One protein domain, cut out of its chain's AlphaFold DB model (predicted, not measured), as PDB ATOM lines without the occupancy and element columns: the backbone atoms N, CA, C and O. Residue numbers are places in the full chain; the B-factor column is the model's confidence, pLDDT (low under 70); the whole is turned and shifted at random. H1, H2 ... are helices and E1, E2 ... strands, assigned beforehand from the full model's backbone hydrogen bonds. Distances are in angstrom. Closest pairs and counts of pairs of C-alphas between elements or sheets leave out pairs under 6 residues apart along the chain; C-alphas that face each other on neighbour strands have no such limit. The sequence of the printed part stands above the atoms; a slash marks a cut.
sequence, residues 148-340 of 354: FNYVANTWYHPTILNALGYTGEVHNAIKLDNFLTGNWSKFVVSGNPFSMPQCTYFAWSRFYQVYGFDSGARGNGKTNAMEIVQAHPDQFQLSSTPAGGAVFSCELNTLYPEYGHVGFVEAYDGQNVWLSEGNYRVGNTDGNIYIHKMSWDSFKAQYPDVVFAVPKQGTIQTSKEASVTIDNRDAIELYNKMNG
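What this domain is: This is residues 148 to 340 of the 354 residues of the protein "Peptidase C51 domain-containing protein" of Firmicutes bacterium CAG:536 (UniProt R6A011). A strongly twisted sheet of seven strands runs through the body, with H1 and H2 packed on it and H3 on the face opposite H1, where the sheet curls round H3. H4 lies across E2 at one edge of the sheet, and long stretches without named elements, among them residues 163 to 178 and 312 to 328, run round the outside. The printed part has 193 residues with four named helices and eight named strands, in the order E1 E2 H1 H2 E3 E4 E5 E6 E7 H3 E8 H4; the sheet's order is E2 E7 E6 E5 E4 E8 E3, all antiparallel. The class is mixed, helices and strands, with 87 residues, under half, in named elements. The whole is compact, with a radius of gyration of the C-alphas of 15.5 A and spans of 47 by 37 by 33 A.

How they stand to each other: E4, residues 247 to 250, E5, 261 to 268, E6, 272 to 282, and E7, 285 to 295, form a meander, each strand the antiparallel neighbour of the one before, in three hairpins. Within hydrogen-bond range are N 261 and O 250 at 2.8 A, N 264 and O 276 at 2.9 A, and N 277 and O 290 at 2.9 A. E6 bends by 96 degrees at residue 279 and E7 by 77 degrees at residue 288. Edge strand E2, residues 179 to 181, pairs with E7, N 291 and O 179 at 2.8 A. E8, residues 307 to 311, is the antiparallel neighbour of E4, with N 249 and O 307 within hydrogen-bond range at 2.8 A, and edge strand E3, residues 236 to 239, is the antiparallel neighbour of E8, with N 239 and O 308 within range at 2.9 A. H1, residues 199 to 211, is on the sheet over E5 and E6 at a height of 8.2 A, its closest C-alphas to E6 being those of Cys 199 and Gly 278, 4.2 A. H2, residues 224 to 231, is over E8, the C-alphas of Ala 225 and Ala 309 being closest at 4.6 A. It runs only just along the strands, at 30.0 degrees to E8 on the local plane. H3, residues 296 to 302, is on the face opposite H1. H4, residues 329 to 338, is on the same face as H1, across E2 at 73 degrees on the local plane; the closest C-alphas are those of Thr 181 and Ala 331, 4.8 A. E1, residues 160 to 162, pairs with no named strand. Every O i to N i+4 pair is within range in H1, H2 and H3, and 5 of 6 in H4.

Where its parts are: E1 begins at C-alpha 160, (30.113, 20.899, 0.003). H1 is 18.1 A long, E5 19.1 A, E6 22.7 A and E7 25.6 A. H4 ends at C-alpha 338, (28.245, -9.501, -28.710).

The domain as a whole: The C-alphas farthest apart are those of Asp 234 and Gly 340, 49.5 A. The printed part has no cut. The links E1 to E2, E2 to H1, H1 to H2 and E8 to H4 are long. Mean pLDDT of the printed part is 84.1; residues 148 to 159, 282, 284 to 285 and 314 to 340 are under 70.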
ATOM      1  N   PHE A 148      24.790  19.169   0.208       49.97
ATOM      2  CA  PHE A 148      25.185  17.793   0.527       49.97
ATOM      3  C   PHE A 148      26.650  17.742   0.975       49.97
ATOM      4  O   PHE A 148      27.507  18.358   0.339       49.97
ATOM      5  N   ASN A 149      26.932  16.997   2.053       49.12
ATOM      6  CA  ASN A 149      28.294  16.723   2.519       49.12
ATOM      7  C   ASN A 149      28.913  15.601   1.672       49.12
ATOM      8  O   ASN A 149      28.349  14.511   1.581       49.12
ATOM      9  N   TYR A 150      30.061  15.878   1.061       47.62
ATOM     10  CA  TYR A 150      30.767  14.992   0.138       47.62
ATOM     11  C   TYR A 150      31.928  14.252   0.800       47.62
ATOM     12  O   TYR A 150      32.664  14.827   1.603       47.62
ATOM     13  N   VAL A 151      32.129  12.986   0.424       51.09
ATOM     14  CA  VAL A 151      33.182  12.118   0.976       51.09
ATOM     15  C   VAL A 151      34.372  12.041   0.012       51.09
ATOM     16  O   VAL A 151      34.607  11.009  -0.598       51.09
ATOM     17  N   ALA A 152      35.106  13.143  -0.151       48.56
ATOM     18  CA  ALA A 152      36.494  13.151  -0.634       48.56
ATOM     19  C   ALA A 152      37.096  14.554  -0.442       48.56
ATOM     20  O   ALA A 152      36.523  15.541  -0.889       48.56
ATOM     21  N   ASN A 153      38.253  14.649   0.218       48.81
ATOM     22  CA  ASN A 153      39.097  15.846   0.202       48.81
ATOM     23  C   ASN A 153      40.081  15.699  -0.962       48.81
ATOM     24  O   ASN A 153      41.141  15.093  -0.803       48.81
ATOM     25  N   THR A 154      39.728  16.234  -2.126       56.31
ATOM     26  CA  THR A 154      40.690  16.479  -3.204       56.31
ATOM     27  C   THR A 154      40.467  17.885  -3.750       56.31
ATOM     28  O   THR A 154      39.375  18.436  -3.638       56.31
ATOM     29  N   TRP A 155      41.494  18.475  -4.370       58.91
ATOM     30  CA  TRP A 155      41.383  19.774  -5.054       58.91
ATOM     31  C   TRP A 155      40.200  19.835  -6.043       58.91
ATOM     32  O   TRP A 155      39.651  20.909  -6.274       58.91
ATOM     33  N   TYR A 156      39.796  18.687  -6.600       68.06
ATOM     34  CA  TYR A 156      38.804  18.580  -7.670       68.06
ATOM     35  C   TYR A 156      37.427  18.029  -7.246       68.06
ATOM     36  O   TYR A 156      36.481  18.144  -8.021       68.06
ATOM     37  N   HIS A 157      37.268  17.498  -6.027       64.75
ATOM     38  CA  HIS A 157      35.956  17.176  -5.446       64.75
ATOM     39  C   HIS A 157      35.657  18.121  -4.273       64.75
ATOM     40  O   HIS A 157      36.240  17.967  -3.199       64.75
ATOM     41  N   PRO A 158      34.745  19.100  -4.436       66.44
ATOM     42  CA  PRO A 158      34.334  19.953  -3.328       66.44
ATOM     43  C   PRO A 158      33.633  19.124  -2.244       66.44
ATOM     44  O   PRO A 158      32.774  18.299  -2.547       66.44
ATOM     45  N   THR A 159      33.932  19.392  -0.973       64.25
ATOM     46  CA  THR A 159      33.290  18.726   0.176       64.25
ATOM     47  C   THR A 159      31.861  19.198   0.442       64.25
ATOM     48  O   THR A 159      31.107  18.507   1.124       64.25
ATOM     49  N   ILE A 160      31.471  20.358  -0.088       72.38
ATOM     50  CA  ILE A 160      30.113  20.899   0.003       72.38
ATOM     51  C   ILE A 160      29.704  21.373  -1.381       72.38
ATOM     52  O   ILE A 160      30.392  22.188  -1.999       72.38
ATOM     53  N   LEU A 161      28.565  20.872  -1.854       86.44
ATOM     54  CA  LEU A 161      28.057  21.188  -3.179       86.44
ATOM     55  C   LEU A 161      26.554  21.463  -3.127       86.44
ATOM     56  O   LEU A 161      25.764  20.636  -2.661       86.44
ATOM     57  N   ASN A 162      26.165  22.639  -3.615       90.38
ATOM     58  CA  ASN A 162      24.765  23.040  -3.705       90.38
ATOM     59  C   ASN A 162      24.035  22.205  -4.769       90.38
ATOM     60  O   ASN A 162      24.582  21.937  -5.840       90.38
ATOM     61  N   ALA A 163      22.785  21.838  -4.496       92.94
ATOM     62  CA  ALA A 163      21.883  21.261  -5.489       92.94
ATOM     63  C   ALA A 163      21.342  22.366  -6.414       92.94
ATOM     64  O   ALA A 163      20.341  23.009  -6.099       92.94
ATOM     65  N   LEU A 164      22.030  22.622  -7.530       93.25
ATOM     66  CA  LEU A 164      21.710  23.696  -8.484       93.25
ATOM     67  C   LEU A 164      21.200  23.182  -9.839       93.25
ATOM     68  O   LEU A 164      20.957  23.974 -10.750       93.25
ATOM     69  N   GLY A 165      21.067  21.866  -9.984       91.56
ATOM     70  CA  GLY A 165      20.468  21.227 -11.145       91.56
ATOM     71  C   GLY A 165      18.983  21.558 -11.287       91.56
ATOM     72  O   GLY A 165      18.315  21.955 -10.330       91.56
ATOM     73  N   TYR A 166      18.456  21.395 -12.496       90.00
ATOM     74  CA  TYR A 166      17.069  21.697 -12.829       90.00
ATOM     75  C   TYR A 166      16.555  20.771 -13.929       90.00
ATOM     76  O   TYR A 166      17.318  20.237 -14.735       90.00
ATOM     77  N   THR A 167      15.240  20.588 -13.972       89.56
ATOM     78  CA  THR A 167      14.589  19.759 -14.989       89.56
ATOM     79  C   THR A 167      14.640  20.419 -16.362       89.56
ATOM     80  O   THR A 167      14.425  21.626 -16.477       89.56
ATOM     81  N   GLY A 168      14.853  19.631 -17.407       86.38
ATOM     82  CA  GLY A 168      14.913  20.099 -18.785       86.38
ATOM     83  C   GLY A 168      15.716  19.160 -19.673       86.38
ATOM     84  O   GLY A 168      16.227  18.132 -19.227       86.38
ATOM     85  N   GLU A 169      15.835  19.529 -20.940       88.75
ATOM     86  CA  GLU A 169      16.578  18.787 -21.954       88.75
ATOM     87  C   GLU A 169      17.270  19.755 -22.912       88.75
ATOM     88  O   GLU A 169      16.862  20.912 -23.046       88.75
ATOM     89  N   VAL A 170      18.334  19.290 -23.565       84.94
ATOM     90  CA  VAL A 170      18.958  20.045 -24.660       84.94
ATOM     91  C   VAL A 170      18.088  19.953 -25.920       84.94
ATOM     92  O   VAL A 170      17.363  18.982 -26.115       84.94
ATOM     93  N   HIS A 171      18.152  20.949 -26.806       76.12
ATOM     94  CA  HIS A 171      17.278  21.025 -27.991       76.12
ATOM     95  C   HIS A 171      17.356  19.788 -28.909       76.12
ATOM     96  O   HIS A 171      16.371  19.394 -29.523       76.12
ATOM     97  N   ASN A 172      18.526  19.159 -28.991       78.06
ATOM     98  CA  ASN A 172      18.780  17.934 -29.744       78.06
ATOM     99  C   ASN A 172      19.069  16.751 -28.803       78.06
ATOM    100  O   ASN A 172      19.978  15.964 -29.079       78.06
ATOM    101  N   ALA A 173      18.358  16.667 -27.672       85.00
ATOM    102  CA  ALA A 173      18.585  15.640 -26.660       85.00
ATOM    103  C   ALA A 173      18.415  14.236 -27.240       85.00
ATOM    104  O   ALA A 173      17.408  13.918 -27.879       85.00
ATOM    105  N   ILE A 174      19.386  13.370 -26.965       87.31
ATOM    106  CA  ILE A 174      19.323  11.972 -27.382       87.31
ATOM    107  C   ILE A 174      18.654  11.163 -26.270       87.31
ATOM    108  O   ILE A 174      19.299  10.685 -25.340       87.31
ATOM    109  N   LYS A 175      17.335  10.989 -26.363       86.75
ATOM    110  CA  LYS A 175      16.534  10.299 -25.337       86.75
ATOM    111  C   LYS A 175      16.319   8.825 -25.658       86.75
ATOM    112  O   LYS A 175      15.188   8.348 -25.727       86.75
ATOM    113  N   LEU A 176      17.428   8.122 -25.865       83.75
ATOM    114  CA  LEU A 176      17.448   6.669 -25.977       83.75
ATOM    115  C   LEU A 176      17.737   6.041 -24.607       83.75
ATOM    116  O   LEU A 176      18.162   6.693 -23.659       83.75
ATOM    117  N   ASP A 177      17.475   4.753 -24.530       84.31
ATOM    118  CA  ASP A 177      17.674   3.857 -23.409       84.31
ATOM    119  C   ASP A 177      18.271   2.530 -23.894       84.31
ATOM    120  O   ASP A 177      17.799   1.932 -24.867       84.31
ATOM    121  N   ASN A 178      19.299   2.056 -23.198       82.12
ATOM    122  CA  ASN A 178      20.029   0.838 -23.534       82.12
ATOM    123  C   ASN A 178      20.546   0.777 -24.985       82.12
ATOM    124  O   ASN A 178      20.674  -0.302 -25.568       82.12
ATOM    125  N   PHE A 179      20.864   1.932 -25.573       84.56
ATOM    126  CA  PHE A 179      21.457   2.022 -26.900       84.56
ATOM    127  C   PHE A 179      22.980   1.959 -26.785       84.56
ATOM    128  O   PHE A 179      23.598   2.762 -26.090       84.56
ATOM    129  N   LEU A 180      23.595   1.009 -27.485       83.50
ATOM    130  CA  LEU A 180      25.034   0.780 -27.450       83.50
ATOM    131  C   LEU A 180      25.572   0.684 -28.873       83.50
ATOM    132  O   LEU A 180      25.064  -0.110 -29.660       83.50
ATOM    133  N   THR A 181      26.622   1.434 -29.197       83.56
ATOM    134  CA  THR A 181      27.262   1.360 -30.513       83.56
ATOM    135  C   THR A 181      28.777   1.535 -30.440       83.56
ATOM    136  O   THR A 181      29.292   2.254 -29.591       83.56
ATOM    137  N   GLY A 182      29.494   0.892 -31.364       82.56
ATOM    138  CA  GLY A 182      30.911   1.159 -31.628       82.56
ATOM    139  C   GLY A 182      31.129   2.178 -32.755       82.56
ATOM    140  O   GLY A 182      32.272   2.444 -33.120       82.56
ATOM    141  N   ASN A 183      30.059   2.720 -33.348       83.31
ATOM    142  CA  ASN A 183      30.146   3.670 -34.451       83.31
ATOM    143  C   ASN A 183      30.274   5.108 -33.926       83.31
ATOM    144  O   ASN A 183      29.298   5.730 -33.506       83.31
ATOM    145  N   TRP A 184      31.487   5.654 -34.008       85.25
ATOM    146  CA  TRP A 184      31.804   7.011 -33.561       85.25
ATOM    147  C   TRP A 184      31.531   8.099 -34.602       85.25
ATOM    148  O   TRP A 184      31.622   9.271 -34.261       85.25
ATOM    149  N   SER A 185      31.183   7.757 -35.849       84.44
ATOM    150  CA  SER A 185      31.129   8.707 -36.980       84.44
ATOM    151  C   SER A 185      30.310   9.977 -36.712       84.44
ATOM    152  O   SER A 185      30.673  11.048 -37.186       84.44
ATOM    153  N   LYS A 186      29.244   9.881 -35.908       84.12
ATOM    154  CA  LYS A 186      28.363  11.002 -35.533       84.12
ATOM    155  C   LYS A 186      28.871  11.852 -34.362       84.12
ATOM    156  O   LYS A 186      28.269  12.873 -34.051       84.12
ATOM    157  N   PHE A 187      29.948  11.430 -33.711       86.88
ATOM    158  CA  PHE A 187      30.548  12.065 -32.533       86.88
ATOM    159  C   PHE A 187      32.017  12.445 -32.759       86.88
ATOM    160  O   PHE A 187      32.680  12.928 -31.840       86.88
ATOM    161  N   VAL A 188      32.534  12.253 -33.975       87.50
ATOM    162  CA  VAL A 188      33.837  12.786 -34.373       87.50
ATOM    163  C   VAL A 188      33.686  14.282 -34.609       87.50
ATOM    164  O   VAL A 188      32.952  14.707 -35.499       87.50
ATOM    165  N   VAL A 189      34.392  15.077 -33.812       83.75
ATOM    166  CA  VAL A 189      34.424  16.537 -33.936       83.75
ATOM    167  C   VAL A 189      35.868  16.965 -34.174       83.75
ATOM    168  O   VAL A 189      36.781  16.531 -33.468       83.75
ATOM    169  N   SER A 190      36.082  17.791 -35.201       85.19
ATOM    170  CA  SER A 190      37.403  18.346 -35.509       85.19
ATOM    171  C   SER A 190      37.880  19.249 -34.371       85.19
ATOM    172  O   SER A 190      37.091  20.005 -33.809       85.19
ATOM    173  N   GLY A 191      39.166  19.175 -34.026       85.25
ATOM    174  CA  GLY A 191      39.743  19.970 -32.938       85.25
ATOM    175  C   GLY A 191      39.477  19.433 -31.527       85.25
ATOM    176  O   GLY A 191      39.855  20.093 -30.563       85.25
ATOM    177  N   ASN A 192      38.881  18.243 -31.385       92.38
ATOM    178  CA  ASN A 192      38.776  17.580 -30.085       92.38
ATOM    179  C   ASN A 192      40.189  17.287 -29.527       92.38
ATOM    180  O   ASN A 192      40.982  16.638 -30.215       92.38
ATOM    181  N   PRO A 193      40.524  17.750 -28.305       92.38
ATOM    182  CA  PRO A 193      41.871  17.625 -27.747       92.38
ATOM    183  C   PRO A 193      42.174  16.237 -27.161       92.38
ATOM    184  O   PRO A 193      43.308  15.976 -26.766       92.38
ATOM    185  N   PHE A 194      41.181  15.352 -27.062       93.12
ATOM    186  CA  PHE A 194      41.329  14.035 -26.453       93.12
ATOM    187  C   PHE A 194      41.583  12.940 -27.494       93.12
ATOM    188  O   PHE A 194      41.339  13.098 -28.690       93.12
ATOM    189  N   SER A 195      42.051  11.778 -27.041       91.50
ATOM    190  CA  SER A 195      42.176  10.596 -27.895       91.50
ATOM    191  C   SER A 195      40.862   9.814 -27.951       91.50
ATOM    192  O   SER A 195      40.260   9.519 -26.917       91.50
ATOM    193  N   MET A 196      40.434   9.403 -29.146       87.44
ATOM    194  CA  MET A 196      39.383   8.388 -29.267       87.44
ATOM    195  C   MET A 196      39.886   7.025 -28.764       87.44
ATOM    196  O   MET A 196      41.060   6.711 -28.971       87.44
ATOM    197  N   PRO A 197      39.029   6.184 -28.152       90.44
ATOM    198  CA  PRO A 197      37.589   6.354 -27.910       90.44
ATOM    199  C   PRO A 197      37.260   6.723 -26.444       90.44
ATOM    200  O   PRO A 197      36.323   6.175 -25.867       90.44
ATOM    201  N   GLN A 198      38.057   7.589 -25.804       92.44
ATOM    202  CA  GLN A 198      37.949   7.860 -24.361       92.44
ATOM    203  C   GLN A 198      36.627   8.546 -23.967       92.44
ATOM    204  O   GLN A 198      35.996   9.235 -24.772       92.44
ATOM    205  N   CYS A 199      36.225   8.406 -22.697       95.69
ATOM    206  CA  CYS A 199      35.031   9.067 -22.155       95.69
ATOM    207  C   CYS A 199      35.127  10.597 -22.278       95.69
ATOM    208  O   CYS A 199      34.158  11.249 -22.667       95.69
ATOM    209  N   THR A 200      36.323  11.157 -22.069       96.75
ATOM    210  CA  THR A 200      36.629  12.583 -22.259       96.75
ATOM    211  C   THR A 200      36.438  13.036 -23.703       96.75
ATOM    212  O   THR A 200      35.850  14.091 -23.930       96.75
ATOM    213  N   TYR A 201      36.845  12.220 -24.685       96.56
ATOM    214  CA  TYR A 201      36.604  12.510 -26.100       96.56
ATOM    215  C   TYR A 201      35.109  12.638 -26.379       96.56
ATOM    216  O   TYR A 201      34.680  13.629 -26.966       96.56
ATOM    217  N   PHE A 202      34.312  11.663 -25.928       97.06
ATOM    218  CA  PHE A 202      32.865  11.693 -26.129       97.06
ATOM    219  C   PHE A 202      32.216  12.907 -25.466       97.06
ATOM    220  O   PHE A 202      31.470  13.629 -26.124       97.06
ATOM    221  N   ALA A 203      32.509  13.141 -24.184       97.88
ATOM    222  CA  ALA A 203      31.921  14.240 -23.428       97.88
ATOM    223  C   ALA A 203      32.252  15.600 -24.061       97.88
ATOM    224  O   ALA A 203      31.355  16.427 -24.218       97.88
ATOM    225  N   TRP A 204      33.499  15.805 -24.504       97.12
ATOM    226  CA  TRP A 204      33.904  17.019 -25.216       97.12
ATOM    227  C   TRP A 204      33.171  17.168 -26.551       97.12
ATOM    228  O   TRP A 204      32.604  18.223 -26.825       97.12
ATOM    229  N   SER A 205      33.115  16.107 -27.365       94.88
ATOM    230  CA  SER A 205      32.402  16.137 -28.647       94.88
ATOM    231  C   SER A 205      30.923  16.456 -28.458       94.88
ATOM    232  O   SER A 205      30.374  17.294 -29.174       94.88
ATOM    233  N   ARG A 206      30.268  15.819 -27.479       94.75
ATOM    234  CA  ARG A 206      28.846  16.043 -27.222       94.75
ATOM    235  C   ARG A 206      28.584  17.444 -26.676       94.75
ATOM    236  O   ARG A 206      27.647  18.096 -27.131       94.75
ATOM    237  N   PHE A 207      29.445  17.933 -25.784       94.56
ATOM    238  CA  PHE A 207      29.422  19.322 -25.332       94.56
ATOM    239  C   PHE A 207      29.509  20.287 -26.517       94.56
ATOM    240  O   PHE A 207      28.646  21.149 -26.664       94.56
ATOM    241  N   TYR A 208      30.496  20.107 -27.401       92.44
ATOM    242  CA  TYR A 208      30.689  20.974 -28.562       92.44
ATOM    243  C   TYR A 208      29.465  20.967 -29.485       92.44
ATOM    244  O   TYR A 208      29.028  22.016 -29.939       92.44
ATOM    245  N   GLN A 209      28.843  19.810 -29.720       89.06
ATOM    246  CA  GLN A 209      27.621  19.722 -30.529       89.06
ATOM    247  C   GLN A 209      26.432  20.479 -29.919       89.06
ATOM    248  O   GLN A 209      25.590  21.005 -30.647       89.06
ATOM    249  N   VAL A 210      26.325  20.514 -28.590       87.75
ATOM    250  CA  VAL A 210      25.223  21.199 -27.896       87.75
ATOM    251  C   VAL A 210      25.477  22.698 -27.783       87.75
ATOM    252  O   VAL A 210      24.557  23.486 -27.989       87.75
ATOM    253  N   TYR A 211      26.708  23.097 -27.476       87.44
ATOM    254  CA  TYR A 211      27.038  24.479 -27.128       87.44
ATOM    255  C   TYR A 211      27.735  25.255 -28.251       87.44
ATOM    256  O   TYR A 211      27.687  26.480 -28.270       87.44
ATOM    257  N   GLY A 212      28.338  24.566 -29.220       87.75
ATOM    258  CA  GLY A 212      29.038  25.166 -30.359       87.75
ATOM    259  C   GLY A 212      30.413  25.749 -30.022       87.75
ATOM    260  O   GLY A 212      30.968  26.488 -30.832       87.75
ATOM    261  N   PHE A 213      30.960  25.462 -28.838       88.88
ATOM    262  CA  PHE A 213      32.276  25.937 -28.414       88.88
ATOM    263  C   PHE A 213      33.030  24.894 -27.579       88.88
ATOM    264  O   PHE A 213      32.460  23.913 -27.100       88.88
ATOM    265  N   ASP A 214      34.337  25.106 -27.428       93.12
ATOM    266  CA  ASP A 214      35.246  24.246 -26.666       93.12
ATOM    267  C   ASP A 214      34.932  24.281 -25.165       93.12
ATOM    268  O   ASP A 214      34.913  25.348 -24.555       93.12
ATOM    269  N   SER A 215      34.751  23.112 -24.546       95.56
ATOM    270  CA  SER A 215      34.433  23.001 -23.117       95.56
ATOM    271  C   SER A 215      35.538  23.518 -22.189       95.56
ATOM    272  O   SER A 215      35.281  23.761 -21.014       95.56
ATOM    273  N   GLY A 216      36.764  23.683 -22.695       95.56
ATOM    274  CA  GLY A 216      37.926  24.130 -21.924       95.56
ATOM    275  C   GLY A 216      38.532  23.058 -21.011       95.56
ATOM    276  O   GLY A 216      39.648  23.239 -20.531       95.56
ATOM    277  N   ALA A 217      37.863  21.915 -20.829       95.50
ATOM    278  CA  ALA A 217      38.411  20.783 -20.090       95.50
ATOM    279  C   ALA A 217      39.537  20.089 -20.867       95.50
ATOM    280  O   ALA A 217      39.467  19.942 -22.091       95.50
ATOM    281  N   ARG A 218      40.575  19.657 -20.148       94.50
ATOM    282  CA  ARG A 218      41.794  18.996 -20.652       94.50
ATOM    283  C   ARG A 218      42.262  17.829 -19.778       94.50
ATOM    284  O   ARG A 218      43.121  17.064 -20.210       94.50
ATOM    285  N   GLY A 219      41.712  17.686 -18.578       90.44
ATOM    286  CA  GLY A 219      41.991  16.610 -17.646       90.44
ATOM    287  C   GLY A 219      41.241  15.318 -17.959       90.44
ATOM    288  O   GLY A 219      40.709  15.088 -19.046       90.44
ATOM    289  N   ASN A 220      41.220  14.436 -16.968       92.94
ATOM    290  CA  ASN A 220      40.577  13.127 -17.037       92.94
ATOM    291  C   ASN A 220      39.077  13.196 -16.673       92.94
ATOM    292  O   ASN A 220      38.493  14.273 -16.519       92.94
ATOM    293  N   GLY A 221      38.436  12.031 -16.555       93.56
ATOM    294  CA  GLY A 221      37.000  11.927 -16.307       93.56
ATOM    295  C   GLY A 221      36.559  12.597 -15.005       93.56
ATOM    296  O   GLY A 221      35.609  13.377 -15.002       93.56
ATOM    297  N   LYS A 222      37.296  12.387 -13.909       91.50
ATOM    298  CA  LYS A 222      36.933  12.931 -12.587       91.50
ATOM    299  C   LYS A 222      37.094  14.444 -12.426       91.50
ATOM    300  O   LYS A 222      36.475  15.025 -11.542       91.50
ATOM    301  N   THR A 223      37.899  15.092 -13.266       92.44
ATOM    302  CA  THR A 223      38.180  16.541 -13.180       92.44
ATOM    303  C   THR A 223      37.341  17.383 -14.147       92.44
ATOM    304  O   THR A 223      37.156  18.578 -13.916       92.44
ATOM    305  N   ASN A 224      36.781  16.764 -15.192       96.12
ATOM    306  CA  ASN A 224      36.170  17.448 -16.336       96.12
ATOM    307  C   ASN A 224      35.104  18.492 -15.959       96.12
ATOM    308  O   ASN A 224      35.165  19.627 -16.424       96.12
ATOM    309  N   ALA A 225      34.153  18.145 -15.088       96.38
ATOM    310  CA  ALA A 225      33.100  19.067 -14.666       96.38
ATOM    311  C   ALA A 225      33.669  20.345 -14.017       96.38
ATOM    312  O   ALA A 225      33.219  21.456 -14.299       96.38
ATOM    313  N   MET A 226      34.690  20.216 -13.169       93.38
ATOM    314  CA  MET A 226      35.322  21.376 -12.546       93.38
ATOM    315  C   MET A 226      36.053  22.242 -13.567       93.38
ATOM    316  O   MET A 226      35.932  23.464 -13.517       93.38
ATOM    317  N   GLU A 227      36.781  21.628 -14.493       95.56
ATOM    318  CA  GLU A 227      37.524  22.364 -15.514       95.56
ATOM    319  C   GLU A 227      36.597  23.154 -16.445       95.56
ATOM    320  O   GLU A 227      36.896  24.301 -16.762       95.56
ATOM    321  N   ILE A 228      35.430  22.602 -16.800       97.31
ATOM    322  CA  ILE A 228      34.407  23.329 -17.573       97.31
ATOM    323  C   ILE A 228      33.953  24.582 -16.822       97.31
ATOM    324  O   ILE A 228      33.861  25.659 -17.407       97.31
ATOM    325  N   VAL A 229      33.689  24.466 -15.519       95.62
ATOM    326  CA  VAL A 229      33.272  25.612 -14.698       95.62
ATOM    327  C   VAL A 229      34.402  26.630 -14.533       95.62
ATOM    328  O   VAL A 229      34.131  27.826 -14.485       95.62
ATOM    329  N   GLN A 230      35.662  26.195 -14.469       94.50
ATOM    330  CA  GLN A 230      36.815  27.100 -14.416       94.50
ATOM    331  C   GLN A 230      37.037  27.842 -15.738       94.50
ATOM    332  O   GLN A 230      37.380  29.023 -15.716       94.50
ATOM    333  N   ALA A 231      36.834  27.168 -16.871       96.25
ATOM    334  CA  ALA A 231      36.976  27.755 -18.199       96.25
ATOM    335  C   ALA A 231      35.813  28.693 -18.551       96.25
ATOM    336  O   ALA A 231      36.026  29.732 -19.172       96.25
ATOM    337  N   HIS A 232      34.598  28.348 -18.115       95.31
ATOM    338  CA  HIS A 232      33.358  29.051 -18.458       95.31
ATOM    339  C   HIS A 232      32.527  29.407 -17.211       95.31
ATOM    340  O   HIS A 232      31.370  28.986 -17.090       95.31
ATOM    341  N   PRO A 233      33.083  30.172 -16.249       95.00
ATOM    342  CA  PRO A 233      32.442  30.438 -14.959       95.00
ATOM    343  C   PRO A 233      31.225  31.356 -15.067       95.00
ATOM    344  O   PRO A 233      30.425  31.445 -14.136       95.00
ATOM    345  N   ASP A 234      31.078  32.077 -16.173       93.94
ATOM    346  CA  ASP A 234      29.909  32.879 -16.511       93.94
ATOM    347  C   ASP A 234      28.740  31.995 -16.967       93.94
ATOM    348  O   ASP A 234      27.604  32.265 -16.576       93.94
ATOM    349  N   GLN A 235      29.026  30.896 -17.670       94.19
ATOM    350  CA  GLN A 235      28.045  30.017 -18.308       94.19
ATOM    351  C   GLN A 235      27.687  28.763 -17.502       94.19
ATOM    352  O   GLN A 235      26.545  28.307 -17.586       94.19
ATOM    353  N   PHE A 236      28.620  28.227 -16.711       96.88
ATOM    354  CA  PHE A 236      28.456  26.983 -15.955       96.88
ATOM    355  C   PHE A 236      28.720  27.180 -14.465       96.88
ATOM    356  O   PHE A 236      29.352  28.142 -14.027       96.88
ATOM    357  N   GLN A 237      28.207  26.251 -13.665       94.94
ATOM    358  CA  GLN A 237      28.463  26.178 -12.230       94.94
ATOM    359  C   GLN A 237      28.455  24.725 -11.757       94.94
ATOM    360  O   GLN A 237      27.824  23.867 -12.375       94.94
ATOM    361  N   LEU A 238      29.150  24.447 -10.655       95.19
ATOM    362  CA  LEU A 238      29.146  23.111 -10.070       95.19
ATOM    363  C   LEU A 238      27.833  22.832  -9.330       95.19
ATOM    364  O   LEU A 238      27.293  23.711  -8.659       95.19
ATOM    365  N   SER A 239      27.345  21.598  -9.424       94.44
ATOM    366  CA  SER A 239      26.108  21.149  -8.781       94.44
ATOM    367  C   SER A 239      26.191  19.693  -8.332       94.44
ATOM    368  O   SER A 239      26.846  18.878  -8.982       94.44
ATOM    369  N   SER A 240      25.503  19.361  -7.235       93.50
ATOM    370  CA  SER A 240      25.296  17.976  -6.771       93.50
ATOM    371  C   SER A 240      24.105  17.277  -7.429       93.50
ATOM    372  O   SER A 240      23.950  16.065  -7.277       93.50
ATOM    373  N   THR A 241      23.281  18.023  -8.164       95.25
ATOM    374  CA  THR A 241      22.123  17.524  -8.913       95.25
ATOM    375  C   THR A 241      22.256  17.825 -10.412       95.25
ATOM    376  O   THR A 241      22.860  18.840 -10.778       95.25
ATOM    377  N   PRO A 242      21.703  16.966 -11.289       96.56
ATOM    378  CA  PRO A 242      21.862  17.081 -12.736       96.56
ATOM    379  C   PRO A 242      20.980  18.176 -13.354       96.56
ATOM    380  O   PRO A 242      19.968  18.590 -12.788       96.56
ATOM    381  N   ALA A 243      21.338  18.596 -14.565       94.81
ATOM    382  CA  ALA A 243      20.492  19.385 -15.456       94.81
ATOM    383  C   ALA A 243      20.714  18.941 -16.906       94.81
ATOM    384  O   ALA A 243      21.800  18.467 -17.240       94.81
ATOM    385  N   GLY A 244      19.713  19.118 -17.772       93.56
ATOM    386  CA  GLY A 244      19.905  18.935 -19.213       93.56
ATOM    387  C   GLY A 244      21.045  19.824 -19.721       93.56
ATOM    388  O   GLY A 244      21.087  21.016 -19.420       93.56
ATOM    389  N   GLY A 245      21.983  19.232 -20.455       94.38
ATOM    390  CA  GLY A 245      23.183  19.893 -20.961       94.38
ATOM    391  C   GLY A 245      24.378  19.869 -20.009       94.38
ATOM    392  O   GLY A 245      25.424  20.425 -20.346       94.38
ATOM    393  N   ALA A 246      24.253  19.266 -18.829       97.62
ATOM    394  CA  ALA A 246      25.370  19.161 -17.903       97.62
ATOM    395  C   ALA A 246      26.413  18.140 -18.375       97.62
ATOM    396  O   ALA A 246      26.079  17.121 -18.977       97.62
ATOM    397  N   VAL A 247      27.672  18.375 -18.014       98.50
ATOM    398  CA  VAL A 247      28.719  17.343 -18.034       98.50
ATOM    399  C   VAL A 247      28.896  16.833 -16.611       98.50
ATOM    400  O   VAL A 247      29.018  17.636 -15.684       98.50
ATOM    401  N   PHE A 248      28.879  15.516 -16.423       97.75
ATOM    402  CA  PHE A 248      29.085  14.900 -15.114       97.75
ATOM    403  C   PHE A 248      30.482  14.296 -15.004       97.75
ATOM    404  O   PHE A 248      31.015  13.810 -15.996       97.75
ATOM    405  N   SER A 249      31.033  14.278 -13.796       95.88
ATOM    406  CA  SER A 249      32.324  13.676 -13.458       95.88
ATOM    407  C   SER A 249      32.206  12.849 -12.181       95.88
ATOM    408  O   SER A 249      31.612  13.311 -11.208       95.88
ATOM    409  N   CYS A 250      32.788  11.651 -12.162       92.00
ATOM    410  CA  CYS A 250      32.863  10.781 -10.981       92.00
ATOM    411  C   CYS A 250      34.187  10.002 -10.931       92.00
ATOM    412  O   CYS A 250      34.873   9.854 -11.940       92.00
ATOM    413  N   GLU A 251      34.556   9.510  -9.754       89.56
ATOM    414  CA  GLU A 251      35.745   8.702  -9.466       89.56
ATOM    415  C   GLU A 251      35.350   7.347  -8.847       89.56
ATOM    416  O   GLU A 251      35.774   6.291  -9.333       89.56
ATOM    417  N   LEU A 252      34.512   7.349  -7.807       86.75
ATOM    418  CA  LEU A 252      34.095   6.144  -7.091       86.75
ATOM    419  C   LEU A 252      33.254   5.225  -7.974       86.75
ATOM    420  O   LEU A 252      32.432   5.668  -8.770       86.75
ATOM    421  N   ASN A 253      33.448   3.917  -7.799       86.38
ATOM    422  CA  ASN A 253      32.744   2.854  -8.527       86.38
ATOM    423  C   ASN A 253      32.907   2.906 -10.059       86.38
ATOM    424  O   ASN A 253      32.164   2.246 -10.787       86.38
ATOM    425  N   THR A 254      33.890   3.660 -10.556       87.44
ATOM    426  CA  THR A 254      34.305   3.625 -11.962       87.44
ATOM    427  C   THR A 254      35.291   2.479 -12.204       87.44
ATOM    428  O   THR A 254      35.902   1.958 -11.270       87.44
ATOM    429  N   LEU A 255      35.455   2.069 -13.466       83.88
ATOM    430  CA  LEU A 255      36.390   0.996 -13.831       83.88
ATOM    431  C   LEU A 255      37.855   1.368 -13.540       83.88
ATOM    432  O   LEU A 255      38.635   0.492 -13.174       83.88
ATOM    433  N   TYR A 256      38.204   2.651 -13.687       84.75
ATOM    434  CA  TYR A 256      39.547   3.191 -13.457       84.75
ATOM    435  C   TYR A 256      39.484   4.458 -12.582       84.75
ATOM    436  O   TYR A 256      39.524   5.572 -13.115       84.75
ATOM    437  N   PRO A 257      39.368   4.331 -11.247       85.94
ATOM    438  CA  PRO A 257      39.239   5.476 -10.332       85.94
ATOM    439  C   PRO A 257      40.394   6.495 -10.414       85.94
ATOM    440  O   PRO A 257      40.221   7.692 -10.169       85.94
ATOM    441  N   GLU A 258      41.588   6.068 -10.823       87.00
ATOM    442  CA  GLU A 258      42.721   6.962 -11.058       87.00
ATOM    443  C   GLU A 258      42.424   8.024 -12.137       87.00
ATOM    444  O   GLU A 258      42.908   9.155 -12.034       87.00
ATOM    445  N   TYR A 259      41.560   7.706 -13.108       89.75
ATOM    446  CA  TYR A 259      41.104   8.611 -14.166       89.75
ATOM    447  C   TYR A 259      39.657   9.085 -13.973       89.75
ATOM    448  O   TYR A 259      39.293  10.155 -14.467       89.75
ATOM    449  N   GLY A 260      38.845   8.312 -13.256       92.62
ATOM    450  CA  GLY A 260      37.410   8.519 -13.124       92.62
ATOM    451  C   GLY A 260      36.649   8.339 -14.437       92.62
ATOM    452  O   GLY A 260      37.149   7.771 -15.408       92.62
ATOM    453  N   HIS A 261      35.425   8.855 -14.475       95.12
ATOM    454  CA  HIS A 261      34.530   8.791 -15.625       95.12
ATOM    455  C   HIS A 261      33.824  10.124 -15.850       95.12
ATOM    456  O   HIS A 261      33.610  10.895 -14.916       95.12
ATOM    457  N   VAL A 262      33.487  10.389 -17.110       97.88
ATOM    458  CA  VAL A 262      32.783  11.596 -17.547       97.88
ATOM    459  C   VAL A 262      31.764  11.234 -18.616       97.88
ATOM    460  O   VAL A 262      32.011  10.380 -19.471       97.88
ATOM    461  N   GLY A 263      30.632  11.921 -18.598       98.06
ATOM    462  CA  GLY A 263      29.631  11.828 -19.647       98.06
ATOM    463  C   GLY A 263      28.759  13.071 -19.700       98.06
ATOM    464  O   GLY A 263      29.012  14.072 -19.023       98.06
ATOM    465  N   PHE A 264      27.732  13.008 -20.534       98.31
ATOM    466  CA  PHE A 264      26.852  14.125 -20.835       98.31
ATOM    467  C   PHE A 264      25.415  13.818 -20.405       98.31
ATOM    468  O   PHE A 264      24.918  12.706 -20.590       98.31
ATOM    469  N   VAL A 265      24.737  14.808 -19.830       98.19
ATOM    470  CA  VAL A 265      23.329  14.724 -19.434       98.19
ATOM    471  C   VAL A 265      22.470  15.284 -20.560       98.19
ATOM    472  O   VAL A 265      22.386  16.492 -20.762       98.19
ATOM    473  N   GLU A 266      21.793  14.407 -21.290       95.75
ATOM    474  CA  GLU A 266      20.894  14.779 -22.386       95.75
ATOM    475  C   GLU A 266      19.618  15.449 -21.855       95.75
ATOM    476  O   GLU A 266      19.154  16.462 -22.387       95.75
ATOM    477  N   ALA A 267      19.060  14.887 -20.779       93.56
ATOM    478  CA  ALA A 267      17.834  15.361 -20.149       93.56
ATOM    479  C   ALA A 267      17.738  14.932 -18.679       93.56
ATOM    480  O   ALA A 267      18.279  13.901 -18.277       93.56
ATOM    481  N   TYR A 268      16.976  15.693 -17.895       94.56
ATOM    482  CA  TYR A 268      16.578  15.352 -16.531       94.56
ATOM    483  C   TYR A 268      15.126  15.777 -16.296       94.56
ATOM    484  O   TYR A 268      14.782  16.940 -16.494       94.56
ATOM    485  N   ASP A 269      14.264  14.850 -15.874       92.00
ATOM    486  CA  ASP A 269      12.832  15.126 -15.647       92.00
ATOM    487  C   ASP A 269      12.462  15.317 -14.161       92.00
ATOM    488  O   ASP A 269      11.295  15.522 -13.835       92.00
ATOM    489  N   GLY A 270      13.446  15.264 -13.258       91.12
ATOM    490  CA  GLY A 270      13.239  15.290 -11.805       91.12
ATOM    491  C   GLY A 270      13.331  13.907 -11.154       91.12
ATOM    492  O   GLY A 270      13.675  13.803  -9.981       91.12
ATOM    493  N   GLN A 271      13.109  12.838 -11.920       93.75
ATOM    494  CA  GLN A 271      13.153  11.449 -11.458       93.75
ATOM    495  C   GLN A 271      14.163  10.602 -12.237       93.75
ATOM    496  O   GLN A 271      14.845   9.762 -11.655       93.75
ATOM    497  N   ASN A 272      14.267  10.813 -13.543       95.94
ATOM    498  CA  ASN A 272      15.109  10.078 -14.469       95.94
ATOM    499  C   ASN A 272      16.094  11.013 -15.158       95.94
ATOM    500  O   ASN A 272      15.757  12.143 -15.518       95.94
ATOM    501  N   VAL A 273      17.290  10.489 -15.389       97.19
ATOM    502  CA  VAL A 273      18.342  11.106 -16.190       97.19
ATOM    503  C   VAL A 273      18.516  10.320 -17.484       97.19
ATOM    504  O   VAL A 273      18.485   9.089 -17.481       97.19
ATOM    505  N   TRP A 274      18.685  11.045 -18.588       97.44
ATOM    506  CA  TRP A 274      19.143  10.499 -19.861       97.44
ATOM    507  C   TRP A 274      20.600  10.888 -20.029       97.44
ATOM    508  O   TRP A 274      20.941  12.071 -19.956       97.44
ATOM    509  N   LEU A 275      21.443   9.885 -20.218       97.69
ATOM    510  CA  LEU A 275      22.888  10.009 -20.202       97.69
ATOM    511  C   LEU A 275      23.446   9.501 -21.525       97.69
ATOM    512  O   LEU A 275      22.967   8.511 -22.081       97.69
ATOM    513  N   SER A 276      24.474  10.178 -22.017       96.44
ATOM    514  CA  SER A 276      25.281   9.720 -23.136       96.44
ATOM    515  C   SER A 276      26.754   9.753 -22.734       96.44
ATOM    516  O   SER A 276      27.263  10.738 -22.193       96.44
ATOM    517  N   GLU A 277      27.445   8.637 -22.934       94.31
ATOM    518  CA  GLU A 277      28.800   8.437 -22.429       94.31
ATOM    519  C   GLU A 277      29.632   7.564 -23.373       94.31
ATOM    520  O   GLU A 277      29.121   6.689 -24.076       94.31
ATOM    521  N   GLY A 278      30.935   7.843 -23.418       93.06
ATOM    522  CA  GLY A 278      31.903   7.117 -24.236       93.06
ATOM    523  C   GLY A 278      32.760   6.162 -23.417       93.06
ATOM    524  O   GLY A 278      32.768   6.202 -22.188       93.06
ATOM    525  N   ASN A 279      33.536   5.338 -24.118       87.62
ATOM    526  CA  ASN A 279      34.403   4.311 -23.542       87.62
ATOM    527  C   ASN A 279      33.685   3.298 -22.633       87.62
ATOM    528  O   ASN A 279      34.271   2.760 -21.694       87.62
ATOM    529  N   TYR A 280      32.415   3.020 -22.915       83.31
ATOM    530  CA  TYR A 280      31.646   2.040 -22.166       83.31
ATOM    531  C   TYR A 280      32.082   0.615 -22.531       83.31
ATOM    532  O   TYR A 280      32.162   0.241 -23.712       83.31
ATOM    533  N   ARG A 281      32.362  -0.197 -21.507       78.00
ATOM    534  CA  ARG A 281      32.795  -1.591 -21.654       78.00
ATOM    535  C   ARG A 281      31.603  -2.537 -21.587       78.00
ATOM    536  O   ARG A 281      30.878  -2.556 -20.596       78.00
ATOM    537  N   VAL A 282      31.460  -3.398 -22.597       68.06
ATOM    538  CA  VAL A 282      30.483  -4.498 -22.586       68.06
ATOM    539  C   VAL A 282      31.171  -5.825 -22.872       68.06
ATOM    540  O   VAL A 282      31.705  -6.063 -23.958       68.06
ATOM    541  N   GLY A 283      31.166  -6.710 -21.869       72.19
ATOM    542  CA  GLY A 283      31.887  -7.980 -21.913       72.19
ATOM    543  C   GLY A 283      33.385  -7.764 -22.150       72.19
ATOM    544  O   GLY A 283      34.075  -7.165 -21.324       72.19
ATOM    545  N   ASN A 284      33.869  -8.241 -23.299       68.75
ATOM    546  CA  ASN A 284      35.263  -8.097 -23.738       68.75
ATOM    547  C   ASN A 284      35.465  -6.971 -24.770       68.75
ATOM    548  O   ASN A 284      36.535  -6.889 -25.365       68.75
ATOM    549  N   THR A 285      34.444  -6.148 -25.033       66.19
ATOM    550  CA  THR A 285      34.523  -5.043 -26.001       66.19
ATOM    551  C   THR A 285      34.587  -3.711 -25.263       66.19
ATOM    552  O   THR A 285      33.650  -3.364 -24.542       66.19
ATOM    553  N   ASP A 286      35.667  -2.964 -25.480       77.81
ATOM    554  CA  ASP A 286      35.906  -1.625 -24.925       77.81
ATOM    555  C   ASP A 286      35.643  -0.527 -25.969       77.81
ATOM    556  O   ASP A 286      35.552  -0.808 -27.166       77.81
ATOM    557  N   GLY A 287      35.551   0.731 -25.523       82.62
ATOM    558  CA  GLY A 287      35.497   1.882 -26.430       82.62
ATOM    559  C   GLY A 287      34.128   2.172 -27.051       82.62
ATOM    560  O   GLY A 287      34.066   2.872 -28.063       82.62
ATOM    561  N   ASN A 288      33.034   1.641 -26.496       87.44
ATOM    562  CA  ASN A 288      31.693   1.861 -27.047       87.44
ATOM    563  C   ASN A 288      31.080   3.171 -26.544       87.44
ATOM    564  O   ASN A 288      31.440   3.689 -25.488       87.44
ATOM    565  N   ILE A 289      30.102   3.666 -27.289       90.88
ATOM    566  CA  ILE A 289      29.188   4.718 -26.856       90.88
ATOM    567  C   ILE A 289      27.965   4.045 -26.245       90.88
ATOM    568  O   ILE A 289      27.373   3.159 -26.870       90.88
ATOM    569  N   TYR A 290      27.580   4.482 -25.048       90.56
ATOM    570  CA  TYR A 290      26.383   4.031 -24.353       90.56
ATOM    571  C   TYR A 290      25.453   5.213 -24.100       90.56
ATOM    572  O   TYR A 290      25.856   6.245 -23.567       90.56
ATOM    573  N   ILE A 291      24.204   5.062 -24.528       90.88
ATOM    574  CA  ILE A 291      23.149   6.057 -24.369       90.88
ATOM    575  C   ILE A 291      22.007   5.376 -23.639       90.88
ATOM    576  O   ILE A 291      21.447   4.383 -24.120       90.88
ATOM    577  N   HIS A 292      21.705   5.874 -22.449       90.19
ATOM    578  CA  HIS A 292      20.838   5.170 -21.523       90.19
ATOM    579  C   HIS A 292      19.990   6.097 -20.674       90.19
ATOM    580  O   HIS A 292      20.285   7.281 -20.500       90.19
ATOM    581  N   LYS A 293      18.911   5.525 -20.147       93.81
ATOM    582  CA  LYS A 293      18.040   6.171 -19.183       93.81
ATOM    583  C   LYS A 293      18.133   5.417 -17.866       93.81
ATOM    584  O   LYS A 293      17.992   4.198 -17.825       93.81
ATOM    585  N   MET A 294      18.236   6.148 -16.765       93.94
ATOM    586  CA  MET A 294      18.115   5.556 -15.434       93.94
ATOM    587  C   MET A 294      17.478   6.518 -14.437       93.94
ATOM    588  O   MET A 294      17.404   7.724 -14.679       93.94
ATOM    589  N   SER A 295      17.002   5.995 -13.304       96.38
ATOM    590  CA  SER A 295      16.544   6.865 -12.221       96.38
ATOM    591  C   SER A 295      17.723   7.630 -11.621       96.38
ATOM    592  O   SER A 295      18.823   7.090 -11.474       96.38
ATOM    593  N   TRP A 296      17.478   8.882 -11.245       94.62
ATOM    594  CA  TRP A 296      18.459   9.724 -10.567       94.62
ATOM    595  C   TRP A 296      18.978   9.055  -9.290       94.62
ATOM    596  O   TRP A 296      20.186   9.000  -9.084       94.62
ATOM    597  N   ASP A 297      18.088   8.459  -8.495       94.00
ATOM    598  CA  ASP A 297      18.470   7.761  -7.264       94.00
ATOM    599  C   ASP A 297      19.433   6.599  -7.533       94.00
ATOM    600  O   ASP A 297      20.429   6.449  -6.830       94.00
ATOM    601  N   SER A 298      19.186   5.804  -8.582       94.19
ATOM    602  CA  SER A 298      20.089   4.710  -8.962       94.19
ATOM    603  C   SER A 298      21.437   5.245  -9.438       94.19
ATOM    604  O   SER A 298      22.473   4.695  -9.073       94.19
ATOM    605  N   PHE A 299      21.443   6.328 -10.222       95.00
ATOM    606  CA  PHE A 299      22.682   6.921 -10.729       95.00
ATOM    607  C   PHE A 299      23.521   7.496  -9.592       95.00
ATOM    608  O   PHE A 299      24.722   7.253  -9.525       95.00
ATOM    609  N   LYS A 300      22.883   8.195  -8.648       92.31
ATOM    610  CA  LYS A 300      23.556   8.746  -7.473       92.31
ATOM    611  C   LYS A 300      24.020   7.659  -6.504       92.31
ATOM    612  O   LYS A 300      25.071   7.815  -5.896       92.31
ATOM    613  N   ALA A 301      23.285   6.557  -6.373       90.31
ATOM    614  CA  ALA A 301      23.735   5.407  -5.590       90.31
ATOM    615  C   ALA A 301      24.950   4.719  -6.233       90.31
ATOM    616  O   ALA A 301      25.870   4.313  -5.524       90.31
ATOM    617  N   GLN A 302      24.971   4.612  -7.565       89.31
ATOM    618  CA  GLN A 302      26.095   4.046  -8.305       89.31
ATOM    619  C   GLN A 302      27.332   4.946  -8.234       89.31
ATOM    620  O   GLN A 302      28.421   4.446  -7.978       89.31
ATOM    621  N   TYR A 303      27.162   6.258  -8.396       91.56
ATOM    622  CA  TYR A 303      28.236   7.248  -8.354       91.56
ATOM    623  C   TYR A 303      27.965   8.265  -7.239       91.56
ATOM    624  O   TYR A 303      27.527   9.390  -7.503       91.56
ATOM    625  N   PRO A 304      28.196   7.895  -5.965       88.69
ATOM    626  CA  PRO A 304      27.903   8.768  -4.827       88.69
ATOM    627  C   PRO A 304      28.708  10.066  -4.874       88.69
ATOM    628  O   PRO A 304      28.258  11.093  -4.364       88.69
ATOM    629  N   ASP A 305      29.846  10.047  -5.560       89.25
ATOM    630  CA  ASP A 305      30.741  11.168  -5.770       89.25
ATOM    631  C   ASP A 305      30.536  11.913  -7.106       89.25
ATOM    632  O   ASP A 305      31.282  12.847  -7.400       89.25
ATOM    633  N   VAL A 306      29.448  11.662  -7.848       92.81
ATOM    634  CA  VAL A 306      29.155  12.404  -9.090       92.81
ATOM    635  C   VAL A 306      28.895  13.909  -8.908       92.81
ATOM    636  O   VAL A 306      27.953  14.328  -8.228       92.81
ATOM    637  N   VAL A 307      29.714  14.718  -9.575       94.50
ATOM    638  CA  VAL A 307      29.639  16.183  -9.638       94.50
ATOM    639  C   VAL A 307      29.235  16.615 -11.046       94.50
ATOM    640  O   VAL A 307      29.660  16.008 -12.025       94.50
ATOM    641  N   PHE A 308      28.446  17.684 -11.163       96.69
ATOM    642  CA  PHE A 308      27.974  18.206 -12.447       96.69
ATOM    643  C   PHE A 308      28.498  19.611 -12.721       96.69
ATOM    644  O   PHE A 308      28.409  20.475 -11.853       96.69
ATOM    645  N   ALA A 309      28.938  19.864 -13.951       97.38
ATOM    646  CA  ALA A 309      28.994  21.195 -14.538       97.38
ATOM    647  C   ALA A 309      27.630  21.493 -15.159       97.38
ATOM    648  O   ALA A 309      27.363  21.092 -16.292       97.38
ATOM    649  N   VAL A 310      26.741  22.142 -14.406       96.31
ATOM    650  CA  VAL A 310      25.412  22.494 -14.915       96.31
ATOM    651  C   VAL A 310      25.468  23.839 -15.640       96.31
ATOM    652  O   VAL A 310      26.084  24.780 -15.123       96.31
ATOM    653  N   PRO A 311      24.838  23.968 -16.821       95.19
ATOM    654  CA  PRO A 311      24.649  25.271 -17.443       95.19
ATOM    655  C   PRO A 311      23.804  26.153 -16.521       95.19
ATOM    656  O   PRO A 311      22.868  25.685 -15.877       95.19
ATOM    657  N   LYS A 312      24.113  27.444 -16.438       90.12
ATOM    658  CA  LYS A 312      23.227  28.401 -15.772       90.12
ATOM    659  C   LYS A 312      21.965  28.600 -16.613       90.12
ATOM    660  O   LYS A 312      21.985  28.488 -17.840       90.12
ATOM    661  N   GLN A 313      20.839  28.894 -15.965       76.69
ATOM    662  CA  GLN A 313      19.590  29.141 -16.689       76.69
ATOM    663  C   GLN A 313      19.769  30.304 -17.676       76.69
ATOM    664  O   GLN A 313      20.210  31.386 -17.294       76.69
ATOM    665  N   GLY A 314      19.439  30.066 -18.948       66.94
ATOM    666  CA  GLY A 314      19.658  31.015 -20.046       66.94
ATOM    667  C   GLY A 314      20.937  30.783 -20.862       66.94
ATOM    668  O   GLY A 314      21.019  31.309 -21.969       66.94
ATOM    669  N   THR A 315      21.877  29.955 -20.385       65.31
ATOM    670  CA  THR A 315      23.070  29.522 -21.144       65.31
ATOM    671  C   THR A 315      22.704  28.574 -22.292       65.31
ATOM    672  O   THR A 315      23.382  28.548 -23.314       65.31
ATOM    673  N   ILE A 316      21.598  27.828 -22.170       60.81
ATOM    674  CA  ILE A 316      21.064  26.986 -23.251       60.81
ATOM    675  C   ILE A 316      20.370  27.888 -24.291       60.81
ATOM    676  O   ILE A 316      19.147  27.933 -24.396       60.81
ATOM    677  N   GLN A 317      21.158  28.656 -25.042       48.84
ATOM    678  CA  GLN A 317      20.752  29.240 -26.317       48.84
ATOM    679  C   GLN A 317      21.022  28.165 -27.367       48.84
ATOM    680  O   GLN A 317      22.169  27.824 -27.629       48.84
ATOM    681  N   THR A 318      19.955  27.579 -27.902       44.22
ATOM    682  CA  THR A 318      19.976  26.532 -28.929       44.22
ATOM    683  C   THR A 318      21.059  26.797 -29.983       44.22
ATOM    684  O   THR A 318      20.930  27.751 -30.758       44.22
ATOM    685  N   SER A 319      22.115  25.977 -30.033       38.94
ATOM    686  CA  SER A 319      23.038  26.014 -31.162       38.94
ATOM    687  C   SER A 319      22.248  25.670 -32.431       38.94
ATOM    688  O   SER A 319      21.417  24.760 -32.464       38.94
ATOM    689  N   LYS A 320      22.454  26.473 -33.476       42.03
ATOM    690  CA  LYS A 320      21.817  26.359 -34.800       42.03
ATOM    691  C   LYS A 320      22.354  25.173 -35.624       42.03
ATOM    692  O   LYS A 320      22.061  25.092 -36.815       42.03
ATOM    693  N   GLU A 321      23.144  24.286 -35.019       44.84
ATOM    694  CA  GLU A 321      23.788  23.157 -35.690       44.84
ATOM    695  C   GLU A 321      23.019  21.840 -35.519       44.84
ATOM    696  O   GLU A 321      22.158  21.683 -34.654       44.84
ATOM    697  N   ALA A 322      23.290  20.919 -36.447       44.28
ATOM    698  CA  ALA A 322      22.458  19.779 -36.801       44.28
ATOM    699  C   ALA A 322      21.981  18.943 -35.600       44.28
ATOM    700  O   ALA A 322      22.757  18.517 -34.742       44.28
ATOM    701  N   SER A 323      20.687  18.619 -35.589       53.91
ATOM    702  CA  SER A 323      20.167  17.519 -34.782       53.91
ATOM    703  C   SER A 323      21.003  16.263 -35.051       53.91
ATOM    704  O   SER A 323      21.075  15.806 -36.196       53.91
ATOM    705  N   VAL A 324      21.638  15.698 -34.020       62.66
ATOM    706  CA  VAL A 324      22.342  14.418 -34.154       62.66
ATOM    707  C   VAL A 324      21.286  13.321 -34.245       62.66
ATOM    708  O   VAL A 324      20.756  12.859 -33.238       62.66
ATOM    709  N   THR A 325      20.948  12.916 -35.466       64.94
ATOM    710  CA  THR A 325      20.004  11.818 -35.697       64.94
ATOM    711  C   THR A 325      20.736  10.484 -35.598       64.94
ATOM    712  O   THR A 325      21.594  10.159 -36.424       64.94
ATOM    713  N   ILE A 326      20.389   9.674 -34.601       67.19
ATOM    714  CA  ILE A 326      20.953   8.333 -34.393       67.19
ATOM    715  C   ILE A 326      20.039   7.280 -35.036       67.19
ATOM    716  O   ILE A 326      18.821   7.388 -34.955       67.19
ATOM    717  N   ASP A 327      20.628   6.286 -35.714       65.31
ATOM    718  CA  ASP A 327      19.903   5.178 -36.355       65.31
ATOM    719  C   ASP A 327      20.167   3.895 -35.554       65.31
ATOM    720  O   ASP A 327      21.303   3.610 -35.174       65.31
ATOM    721  N   ASN A 328      19.121   3.102 -35.316       64.31
ATOM    722  CA  ASN A 328      19.196   1.835 -34.589       64.31
ATOM    723  C   ASN A 328      20.036   0.760 -35.291       64.31
ATOM    724  O   ASN A 328      20.447  -0.201 -34.638       64.31
ATOM    725  N   ARG A 329      20.325   0.902 -36.592       65.06
ATOM    726  CA  ARG A 329      21.194  -0.032 -37.328       65.06
ATOM    727  C   ARG A 329      22.558  -0.221 -36.664       65.06
ATOM    728  O   ARG A 329      23.005  -1.361 -36.543       65.06
ATOM    729  N   ASP A 330      23.153   0.857 -36.158       64.06
ATOM    730  CA  ASP A 330      24.481   0.832 -35.536       64.06
ATOM    731  C   ASP A 330      24.510   0.020 -34.226       64.06
ATOM    732  O   ASP A 330      25.519  -0.602 -33.889       64.06
ATOM    733  N   ALA A 331      23.400   0.001 -33.481       69.00
ATOM    734  CA  ALA A 331      23.286  -0.780 -32.250       69.00
ATOM    735  C   ALA A 331      22.995  -2.264 -32.514       69.00
ATOM    736  O   ALA A 331      23.464  -3.140 -31.785       69.00
ATOM    737  N   ILE A 332      22.252  -2.564 -33.584       63.44
ATOM    738  CA  ILE A 332      21.919  -3.938 -33.981       63.44
ATOM    739  C   ILE A 332      23.177  -4.715 -34.388       63.44
ATOM    740  O   ILE A 332      23.321  -5.882 -34.022       63.44
ATOM    741  N   GLU A 333      24.104  -4.089 -35.116       65.31
ATOM    742  CA  GLU A 333      25.358  -4.734 -35.513       65.31
ATOM    743  C   GLU A 333      26.213  -5.116 -34.296       65.31
ATOM    744  O   GLU A 333      26.646  -6.266 -34.172       65.31
ATOM    745  N   LEU A 334      26.390  -4.188 -33.351       66.56
ATOM    746  CA  LEU A 334      27.145  -4.455 -32.129       66.56
ATOM    747  C   LEU A 334      26.467  -5.532 -31.275       66.56
ATOM    748  O   LEU A 334      27.137  -6.444 -30.790       66.56
ATOM    749  N   TYR A 335      25.139  -5.484 -31.142       65.69
ATOM    750  CA  TYR A 335      24.372  -6.535 -30.475       65.69
ATOM    751  C   TYR A 335      24.624  -7.911 -31.103       65.69
ATOM    752  O   TYR A 335      24.867  -8.880 -30.383       65.69
ATOM    753  N   ASN A 336      24.604  -8.008 -32.434       66.50
ATOM    754  CA  ASN A 336      24.864  -9.262 -33.140       66.50
ATOM    755  C   ASN A 336      26.304  -9.753 -32.928       66.50
ATOM    756  O   ASN A 336      26.515 -10.954 -32.790       66.50
ATOM    757  N   LYS A 337      27.283  -8.846 -32.839       67.56
ATOM    758  CA  LYS A 337      28.680  -9.181 -32.527       67.56
ATOM    759  C   LYS A 337      28.846  -9.705 -31.097       67.56
ATOM    760  O   LYS A 337      29.524 -10.708 -30.895       67.56
ATOM    761  N   MET A 338      28.206  -9.066 -30.115       66.31
ATOM    762  CA  MET A 338      28.245  -9.501 -28.710       66.31
ATOM    763  C   MET A 338      27.535 -10.842 -28.499       66.31
ATOM    764  O   MET A 338      27.981 -11.662 -27.703       66.31
ATOM    765  N   ASN A 339      26.446 -11.074 -29.235       63.88
ATOM    766  CA  ASN A 339      25.602 -12.261 -29.100       63.88
ATOM    767  C   ASN A 339      25.822 -13.294 -30.210       63.88
ATOM    768  O   ASN A 339      24.999 -14.197 -30.374       63.88
ATOM    769  N   GLY A 340      26.935 -13.203 -30.942       51.56
ATOM    770  CA  GLY A 340      27.315 -14.065 -32.067       51.56
ATOM    771  C   GLY A 340      27.522 -15.547 -31.734       51.56
ATOM    772  O   GLY A 340      28.161 -16.252 -32.504       51.56
TER     773      GLY A 340